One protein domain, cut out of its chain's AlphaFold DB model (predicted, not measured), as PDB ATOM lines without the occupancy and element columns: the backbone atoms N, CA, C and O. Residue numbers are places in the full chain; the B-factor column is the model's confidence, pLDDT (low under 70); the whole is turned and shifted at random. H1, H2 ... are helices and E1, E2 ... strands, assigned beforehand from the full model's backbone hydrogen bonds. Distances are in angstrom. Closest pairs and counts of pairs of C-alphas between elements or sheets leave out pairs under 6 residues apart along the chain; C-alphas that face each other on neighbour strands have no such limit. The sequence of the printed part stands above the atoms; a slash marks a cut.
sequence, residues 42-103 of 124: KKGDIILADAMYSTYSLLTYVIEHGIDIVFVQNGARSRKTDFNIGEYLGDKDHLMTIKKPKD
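Overview. This is residues 42 to 103 of the 124 residues of the protein "DDE_Tnp_1 domain-containing protein" of Arcobacter sp. HD9-500m-PIT-SAG03 (UniProt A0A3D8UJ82). Two small parts, each built round a pair of strands, are set apart and joined by a stretch that holds a short helix. One part is the parallel pair E1 and E2 with the helix H1 next to E2; the other is the hairpin E3 and E4, with H2 on the way between the parts. The printed part has 62 residues, with E1, H1, E2, H2, E3 and E4 in this order along the chain; the class is mixed, helices and strands, with under half of the residues in named elements. The whole is only just compact, close to loose, with a radius of gyration of the C-alphas of 12.3 A and spans of 33 by 29 by 21 A.

Along the chain. E1, residues 46 to 49, begins with C-alpha 46 at (-12.774, 39.453, 24.733) and is 9.8 A long. E2, residues 68 to 71, is 10.3 A long. H1, residues 56 to 65, is 14.4 A long. H2 is residues 75 to 78. E3, residues 87 to 90, is 9.4 A long, and E4, residues 93 to 95, ends with C-alpha 95 at (-3.125, 33.437, 10.964).

Arrangement. E1 and E2 are parallel at 20 degrees; N 47 and O 68 are within hydrogen-bond range at 2.9 A. E1, H1 and E2 form a strand-helix-strand unit, two parallel neighbour strands with a helix between them along the chain, with a right-handed crossover. The closest C-alphas of H1 and E2, those of Val 62 and Asp 68, are 6.4 A apart. The hairpin E3 and E4 is antiparallel at 160 degrees, with N 95 and O 87 at 2.8 A. E3 and E4 are apart from E1, H1 and E2; H2 is apart from E1, H1 and E4. In H1 every O i to N i+4 pair is within hydrogen-bond range; H2 is too short for such a pair.

Size, cuts and confidence. The farthest C-alphas, those of Lys 42 and Asn 84, are 32.8 A apart. The printed part has no cut and no long link between named elements. Mean pLDDT of the printed part is 81.4; residues 75 to 82, 84 to 85 and 101 to 103 are under 70.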
ATOM      1  N   LYS A  42      -9.146  42.741  31.505       94.12
ATOM      2  CA  LYS A  42      -8.335  41.745  32.202       94.12
ATOM      3  C   LYS A  42      -7.938  40.626  31.253       94.12
ATOM      4  O   LYS A  42      -8.595  40.369  30.251       94.12
ATOM      5  N   LYS A  43      -6.861  39.923  31.605       95.62
ATOM      6  CA  LYS A  43      -6.426  38.721  30.887       95.62
ATOM      7  C   LYS A  43      -7.596  37.740  30.729       95.62
ATOM      8  O   LYS A  43      -8.213  37.372  31.726       95.62
ATOM      9  N   GLY A  44      -7.830  37.286  29.501       94.31
ATOM     10  CA  GLY A  44      -8.928  36.390  29.134       94.31
ATOM     11  C   GLY A  44     -10.238  37.091  28.759       94.31
ATOM     12  O   GLY A  44     -11.172  36.406  28.349       94.31
ATOM     13  N   ASP A  45     -10.322  38.421  28.866       95.06
ATOM     14  CA  ASP A  45     -11.458  39.169  28.323       95.06
ATOM     15  C   ASP A  45     -11.417  39.187  26.789       95.06
ATOM     16  O   ASP A  45     -10.348  39.159  26.172       95.06
ATOM     17  N   ILE A  46     -12.602  39.301  26.180       95.62
ATOM     18  CA  ILE A  46     -12.774  39.453  24.733       95.62
ATOM     19  C   ILE A  46     -13.377  40.827  24.453       95.62
ATOM     20  O   ILE A  46     -14.484  41.144  24.894       95.62
ATOM     21  N   ILE A  47     -12.659  41.637  23.683       95.06
ATOM     22  CA  ILE A  47     -13.114  42.954  23.244       95.06
ATOM     23  C   ILE A  47     -13.766  42.826  21.866       95.06
ATOM     24  O   ILE A  47     -13.156  42.311  20.932       95.06
ATOM     25  N   LEU A  48     -14.976  43.362  21.710       95.19
ATOM     26  CA  LEU A  48     -15.602  43.574  20.405       95.19
ATOM     27  C   LEU A  48     -15.541  45.064  20.059       95.19
ATOM     28  O   LEU A  48     -16.051  45.894  20.809       95.19
ATOM     29  N   ALA A  49     -14.915  45.408  18.936       92.00
ATOM     30  CA  ALA A  49     -14.712  46.793  18.524       92.00
ATOM     31  C   ALA A  49     -14.984  47.005  17.027       92.00
ATOM     32  O   ALA A  49     -15.032  46.067  16.233       92.00
ATOM     33  N   ASP A  50     -15.173  48.256  16.617       89.88
ATOM     34  CA  ASP A  50     -15.366  48.598  15.207       89.88
ATOM     35  C   ASP A  50     -14.029  48.671  14.425       89.88
ATOM     36  O   ASP A  50     -12.929  48.494  14.962       89.88
ATOM     37  N   ALA A  51     -14.123  48.998  13.134       87.44
ATOM     38  CA  ALA A  51     -12.965  49.180  12.270       87.44
ATOM     39  C   ALA A  51     -12.016  50.321  12.673       87.44
ATOM     40  O   ALA A  51     -10.808  50.208  12.441       87.44
ATOM     41  N   MET A  52     -12.496  51.402  13.283       84.44
ATOM     42  CA  MET A  52     -11.668  52.522  13.745       84.44
ATOM     43  C   MET A  52     -10.685  52.111  14.847       84.44
ATOM     44  O   MET A  52      -9.602  52.702  14.965       84.44
ATOM     45  N   TYR A  53     -11.010  51.062  15.606       87.50
ATOM     46  CA  TYR A  53     -10.154  50.519  16.661       87.50
ATOM     47  C   TYR A  53      -9.123  49.498  16.184       87.50
ATOM     48  O   TYR A  53      -8.245  49.126  16.962       87.50
ATOM     49  N   SER A  54      -9.139  49.112  14.904       86.94
ATOM     50  CA  SER A  54      -8.158  48.191  14.311       86.94
ATOM     51  C   SER A  54      -6.765  48.832  14.152       86.94
ATOM     52  O   SER A  54      -6.169  48.928  13.078       86.94
ATOM     53  N   THR A  55      -6.182  49.307  15.244       84.06
ATOM     54  CA  THR A  55      -4.884  49.981  15.294       84.06
ATOM     55  C   THR A  55      -3.788  49.039  15.758       84.06
ATOM     56  O   THR A  55      -4.025  48.127  16.543       84.06
ATOM     57  N   TYR A  56      -2.558  49.288  15.304       83.44
ATOM     58  CA  TYR A  56      -1.397  48.524  15.761       83.44
ATOM     59  C   TYR A  56      -1.162  48.686  17.274       83.44
ATOM     60  O   TYR A  56      -0.786  47.730  17.947       83.44
ATOM     61  N   SER A  57      -1.404  49.882  17.822       83.00
ATOM     62  CA  SER A  57      -1.238  50.164  19.252       83.00
ATOM     63  C   SER A  57      -2.206  49.367  20.121       83.00
ATOM     64  O   SER A  57      -1.770  48.787  21.109       83.00
ATOM     65  N   LEU A  58      -3.489  49.302  19.741       87.56
ATOM     66  CA  LEU A  58      -4.472  48.516  20.488       87.56
ATOM     67  C   LEU A  58      -4.155  47.023  20.398       87.56
ATOM     68  O   LEU A  58      -4.113  46.363  21.427       87.56
ATOM     69  N   LEU A  59      -3.845  46.523  19.195       89.19
ATOM     70  CA  LEU A  59      -3.421  45.135  18.982       89.19
ATOM     71  C   LEU A  59      -2.217  44.751  19.851       89.19
ATOM     72  O   LEU A  59      -2.222  43.704  20.484       89.19
ATOM     73  N   THR A  60      -1.195  45.608  19.908       88.50
ATOM     74  CA  THR A  60      -0.007  45.351  20.738       88.50
ATOM     75  C   THR A  60      -0.381  45.299  22.218       88.50
ATOM     76  O   THR A  60       0.023  44.372  22.911       88.50
ATOM     77  N   TYR A  61      -1.189  46.255  22.689       90.31
ATOM     78  CA  TYR A  61      -1.626  46.300  24.083       90.31
ATOM     79  C   TYR A  61      -2.375  45.028  24.492       90.31
ATOM     80  O   TYR A  61      -2.019  44.416  25.496       90.31
ATOM     81  N   VAL A  62      -3.386  44.615  23.719       92.62
ATOM     82  CA  VAL A  62      -4.221  43.460  24.084       92.62
ATOM     83  C   VAL A  62      -3.412  42.161  24.086       92.62
ATOM     84  O   VAL A  62      -3.500  41.405  25.048       92.62
ATOM     85  N   ILE A  63      -2.517  41.968  23.108       91.00
ATOM     86  CA  ILE A  63      -1.624  40.800  23.050       91.00
ATOM     87  C   ILE A  63      -0.703  40.754  24.277       91.00
ATOM     88  O   ILE A  63      -0.576  39.710  24.914       91.00
ATOM     89  N   GLU A  64      -0.085  41.880  24.652       90.31
ATOM     90  CA  GLU A  64       0.801  41.953  25.825       90.31
ATOM     91  C   GLU A  64       0.079  41.671  27.151       90.31
ATOM     92  O   GLU A  64       0.700  41.189  28.098       90.31
ATOM     93  N   HIS A  65      -1.224  41.949  27.223       92.75
ATOM     94  CA  HIS A  65      -2.039  41.755  28.426       92.75
ATOM     95  C   HIS A  65      -2.842  40.440  28.402       92.75
ATOM     96  O   HIS A  65      -3.573  40.154  29.351       92.75
ATOM     97  N   GLY A  66      -2.687  39.615  27.358       94.31
ATOM     98  CA  GLY A  66      -3.422  38.358  27.193       94.31
ATOM     99  C   GLY A  66      -4.931  38.565  27.055       94.31
ATOM    100  O   GLY A  66      -5.708  37.821  27.652       94.31
ATOM    101  N   ILE A  67      -5.317  39.621  26.345       95.94
ATOM    102  CA  ILE A  67      -6.691  39.995  26.011       95.94
ATOM    103  C   ILE A  67      -6.911  39.682  24.530       95.94
ATOM    104  O   ILE A  67      -6.061  40.008  23.696       95.94
ATOM    105  N   ASP A  68      -8.068  39.119  24.202       94.81
ATOM    106  CA  ASP A  68      -8.461  38.859  22.821       94.81
ATOM    107  C   ASP A  68      -9.311  40.010  22.275       94.81
ATOM    108  O   ASP A  68     -10.061  40.669  23.000       94.81
ATOM    109  N   ILE A  69      -9.204  40.281  20.974       93.81
ATOM    110  CA  ILE A  69      -9.984  41.336  20.325       93.81
ATOM    111  C   ILE A  69     -10.525  40.890  18.970       93.81
ATOM    112  O   ILE A  69      -9.808  40.328  18.145       93.81
ATOM    113  N   VAL A  70     -11.790  41.223  18.724       93.94
ATOM    114  CA  VAL A  70     -12.471  41.067  17.443       93.94
ATOM    115  C   VAL A  70     -12.864  42.451  16.944       93.94
ATOM    116  O   VAL A  70     -13.530  43.214  17.644       93.94
ATOM    117  N   PHE A  71     -12.468  42.784  15.720       91.56
ATOM    118  CA  PHE A  71     -12.904  44.009  15.067       91.56
ATOM    119  C   PHE A  71     -13.110  43.822  13.574       91.56
ATOM    120  O   PHE A  71     -12.511  42.951  12.940       91.56
ATOM    121  N   VAL A  72     -13.921  44.701  12.990       87.38
ATOM    122  CA  VAL A  72     -14.018  44.808  11.534       87.38
ATOM    123  C   VAL A  72     -12.680  45.288  10.987       87.38
ATOM    124  O   VAL A  72     -12.055  46.213  11.504       87.38
ATOM    125  N   GLN A  73     -12.206  44.672   9.917       78.19
ATOM    126  CA  GLN A  73     -10.948  45.081   9.324       78.19
ATOM    127  C   GLN A  73     -11.069  46.474   8.682       78.19
ATOM    128  O   GLN A  73     -11.865  46.675   7.768       78.19
ATOM    129  N   ASN A  74     -10.259  47.449   9.119       75.31
ATOM    130  CA  ASN A  74     -10.270  48.793   8.524       75.31
ATOM    131  C   ASN A  74      -9.990  48.744   7.018       75.31
ATOM    132  O   ASN A  74      -9.064  48.065   6.574       75.31
ATOM    133  N   GLY A  75     -10.771  49.498   6.238       60.22
ATOM    134  CA  GLY A  75     -10.807  49.473   4.776       60.22
ATOM    135  C   GLY A  75      -9.453  49.650   4.078       60.22
ATOM    136  O   GLY A  75      -9.267  49.164   2.966       60.22
ATOM    137  N   ALA A  76      -8.464  50.303   4.695       62.78
ATOM    138  CA  ALA A  76      -7.101  50.347   4.146       62.78
ATOM    139  C   ALA A  76      -6.353  49.001   4.251       62.78
ATOM    140  O   ALA A  76      -5.563  48.679   3.363       62.78
ATOM    141  N   ARG A  77      -6.607  48.214   5.306       58.44
ATOM    142  CA  ARG A  77      -6.073  46.853   5.473       58.44
ATOM    143  C   ARG A  77      -6.940  45.815   4.779       58.44
ATOM    144  O   ARG A  77      -6.379  44.951   4.125       58.44
ATOM    145  N   SER A  78      -8.265  45.949   4.815       58.75
ATOM    146  CA  SER A  78      -9.179  45.049   4.095       58.75
ATOM    147  C   SER A  78      -8.868  44.999   2.592       58.75
ATOM    148  O   SER A  78      -8.772  43.924   2.017       58.75
ATOM    149  N   ARG A  79      -8.537  46.144   1.974       55.81
ATOM    150  CA  ARG A  79      -8.118  46.221   0.559       55.81
ATOM    151  C   ARG A  79      -6.734  45.634   0.245       55.81
ATOM    152  O   ARG A  79      -6.400  45.496  -0.925       55.81
ATOM    153  N   LYS A  80      -5.908  45.368   1.256       59.38
ATOM    154  CA  LYS A  80      -4.530  44.861   1.111       59.38
ATOM    155  C   LYS A  80      -4.322  43.509   1.790       59.38
ATOM    156  O   LYS A  80      -3.184  43.069   1.915       59.38
ATOM    157  N   THR A  81      -5.392  42.894   2.283       61.19
ATOM    158  CA  THR A  81      -5.291  41.609   2.968       61.19
ATOM    159  C   THR A  81      -5.218  40.530   1.930       61.19
ATOM    160  O   THR A  81      -6.189  40.244   1.236       61.19
ATOM    161  N   ASP A  82      -4.022  39.989   1.805       66.12
ATOM    162  CA  ASP A  82      -3.780  38.810   1.012       66.12
ATOM    163  C   ASP A  82      -4.004  37.595   1.909       66.12
ATOM    164  O   ASP A  82      -3.222  37.329   2.820       66.12
ATOM    165  N   PHE A  83      -5.107  36.886   1.659       71.19
ATOM    166  CA  PHE A  83      -5.495  35.692   2.410       71.19
ATOM    167  C   PHE A  83      -4.578  34.487   2.149       71.19
ATOM    168  O   PHE A  83      -4.747  33.449   2.780       71.19
ATOM    169  N   ASN A  84      -3.603  34.626   1.247       63.28
ATOM    170  CA  ASN A  84      -2.568  33.626   0.996       63.28
ATOM    171  C   ASN A  84      -1.293  33.874   1.819       63.28
ATOM    172  O   ASN A  84      -0.324  33.127   1.684       63.28
ATOM    173  N   ILE A  85      -1.250  34.933   2.639       67.19
ATOM    174  CA  ILE A  85      -0.103  35.250   3.496       67.19
ATOM    175  C   ILE A  85      -0.392  34.810   4.928       67.19
ATOM    176  O   ILE A  85      -1.376  35.228   5.531       67.19
ATOM    177  N   GLY A  86       0.541  34.054   5.509       76.25
ATOM    178  CA  GLY A  86       0.407  33.507   6.856       76.25
ATOM    179  C   GLY A  86       0.117  32.011   6.829       76.25
ATOM    180  O   GLY A  86       0.380  31.344   5.831       76.25
ATOM    181  N   GLU A  87      -0.383  31.483   7.938       83.12
ATOM    182  CA  GLU A  87      -0.835  30.095   8.025       83.12
ATOM    183  C   GLU A  87      -2.309  30.024   7.624       83.12
ATOM    184  O   GLU A  87      -3.151  30.696   8.216       83.12
ATOM    185  N   TYR A  88      -2.612  29.243   6.591       85.69
ATOM    186  CA  TYR A  88      -3.966  29.071   6.076       85.69
ATOM    187  C   TYR A  88      -4.773  28.129   6.978       85.69
ATOM    188  O   TYR A  88      -4.356  26.994   7.200       85.69
ATOM    189  N   LEU A  89      -5.935  28.585   7.453       85.81
ATOM    190  CA  LEU A  89      -6.833  27.816   8.324       85.81
ATOM    191  C   LEU A  89      -8.145  27.421   7.621       85.81
ATOM    192  O   LEU A  89      -8.799  26.464   8.031       85.81
ATOM    193  N   GLY A  90      -8.517  28.112   6.539       84.38
ATOM    194  CA  GLY A  90      -9.728  27.841   5.763       84.38
ATOM    195  C   GLY A  90     -10.075  28.970   4.792       84.38
ATOM    196  O   GLY A  90      -9.317  29.929   4.629       84.38
ATOM    197  N   ASP A  91     -11.227  28.882   4.117       83.56
ATOM    198  CA  ASP A  91     -11.660  29.952   3.210       83.56
ATOM    199  C   ASP A  91     -11.809  31.277   3.974       83.56
ATOM    200  O   ASP A  91     -12.613  31.387   4.899       83.56
ATOM    201  N   LYS A  92     -11.014  32.279   3.575       79.06
ATOM    202  CA  LYS A  92     -10.904  33.604   4.215       79.06
ATOM    203  C   LYS A  92     -10.487  33.570   5.691       79.06
ATOM    204  O   LYS A  92     -10.690  34.561   6.391       79.06
ATOM    205  N   ASP A  93      -9.844  32.490   6.125       82.31
ATOM    206  CA  ASP A  93      -9.344  32.323   7.487       82.31
ATOM    207  C   ASP A  93      -7.848  31.989   7.471       82.31
ATOM    208  O   ASP A  93      -7.409  31.012   6.856       82.31
ATOM    209  N   HIS A  94      -7.047  32.845   8.100       85.31
ATOM    210  CA  HIS A  94      -5.604  32.663   8.188       85.31
ATOM    211  C   HIS A  94      -5.014  33.385   9.398       85.31
ATOM    212  O   HIS A  94      -5.461  34.462   9.805       85.31
ATOM    213  N   LEU A  95      -3.929  32.824   9.923       84.75
ATOM    214  CA  LEU A  95      -3.125  33.437  10.964       84.75
ATOM    215  C   LEU A  95      -2.005  34.268  10.334       84.75
ATOM    216  O   LEU A  95      -1.139  33.750   9.627       84.75
ATOM    217  N   MET A  96      -1.981  35.567  10.627       83.25
ATOM    218  CA  MET A  96      -0.960  36.488  10.125       83.25
ATOM    219  C   MET A  96      -0.119  37.091  11.251       83.25
ATOM    220  O   MET A  96      -0.626  37.495  12.295       83.25
ATOM    221  N   THR A  97       1.180  37.261  10.997       79.69
ATOM    222  CA  THR A  97       2.038  38.105  11.841       79.69
ATOM    223  C   THR A  97       2.057  39.531  11.294       79.69
ATOM    224  O   THR A  97       2.636  39.799  10.239       79.69
ATOM    225  N   ILE A  98       1.472  40.479  12.029       75.88
ATOM    226  CA  ILE A  98       1.497  41.897  11.652       75.88
ATOM    227  C   ILE A  98       2.834  42.515  12.077       75.88
ATOM    228  O   ILE A  98       3.152  42.612  13.260       75.88
ATOM    229  N   LYS A  99       3.625  42.980  11.104       70.94
ATOM    230  CA  LYS A  99       4.882  43.693  11.377       70.94
ATOM    231  C   LYS A  99       4.607  45.125  11.834       70.94
ATOM    232  O   LYS A  99       3.741  45.806  11.281       70.94
ATOM    233  N   LYS A 100       5.403  45.604  12.794       70.25
ATOM    234  CA  LYS A 100       5.378  47.002  13.241       70.25
ATOM    235  C   LYS A 100       5.564  47.951  12.043       70.25
ATOM    236  O   LYS A 100       6.534  47.772  11.299       70.25
ATOM    237  N   PRO A 101       4.675  48.941  11.831       66.81
ATOM    238  CA  PRO A 101       4.855  49.929  10.771       66.81
ATOM    239  C   PRO A 101       6.145  50.733  10.996       66.81
ATOM    240  O   PRO A 101       6.504  51.035  12.134       66.81
ATOM    241  N   LYS A 102       6.856  51.049   9.903       60.00
ATOM    242  CA  LYS A 102       8.132  51.790   9.937       60.00
ATOM    243  C   LYS A 102       7.944  53.250  10.365       60.00
ATOM    244  O   LYS A 102       8.817  53.799  11.030       60.00
ATOM    245  N   ASP A 103       6.794  53.835  10.042       56.31
ATOM    246  CA  ASP A 103       6.425  55.192  10.439       56.31
ATOM    247  C   ASP A 103       5.918  55.182  11.882       56.31
ATOM    248  O   ASP A 103       4.766  54.850  12.175       56.31
TER     249      ASP A 103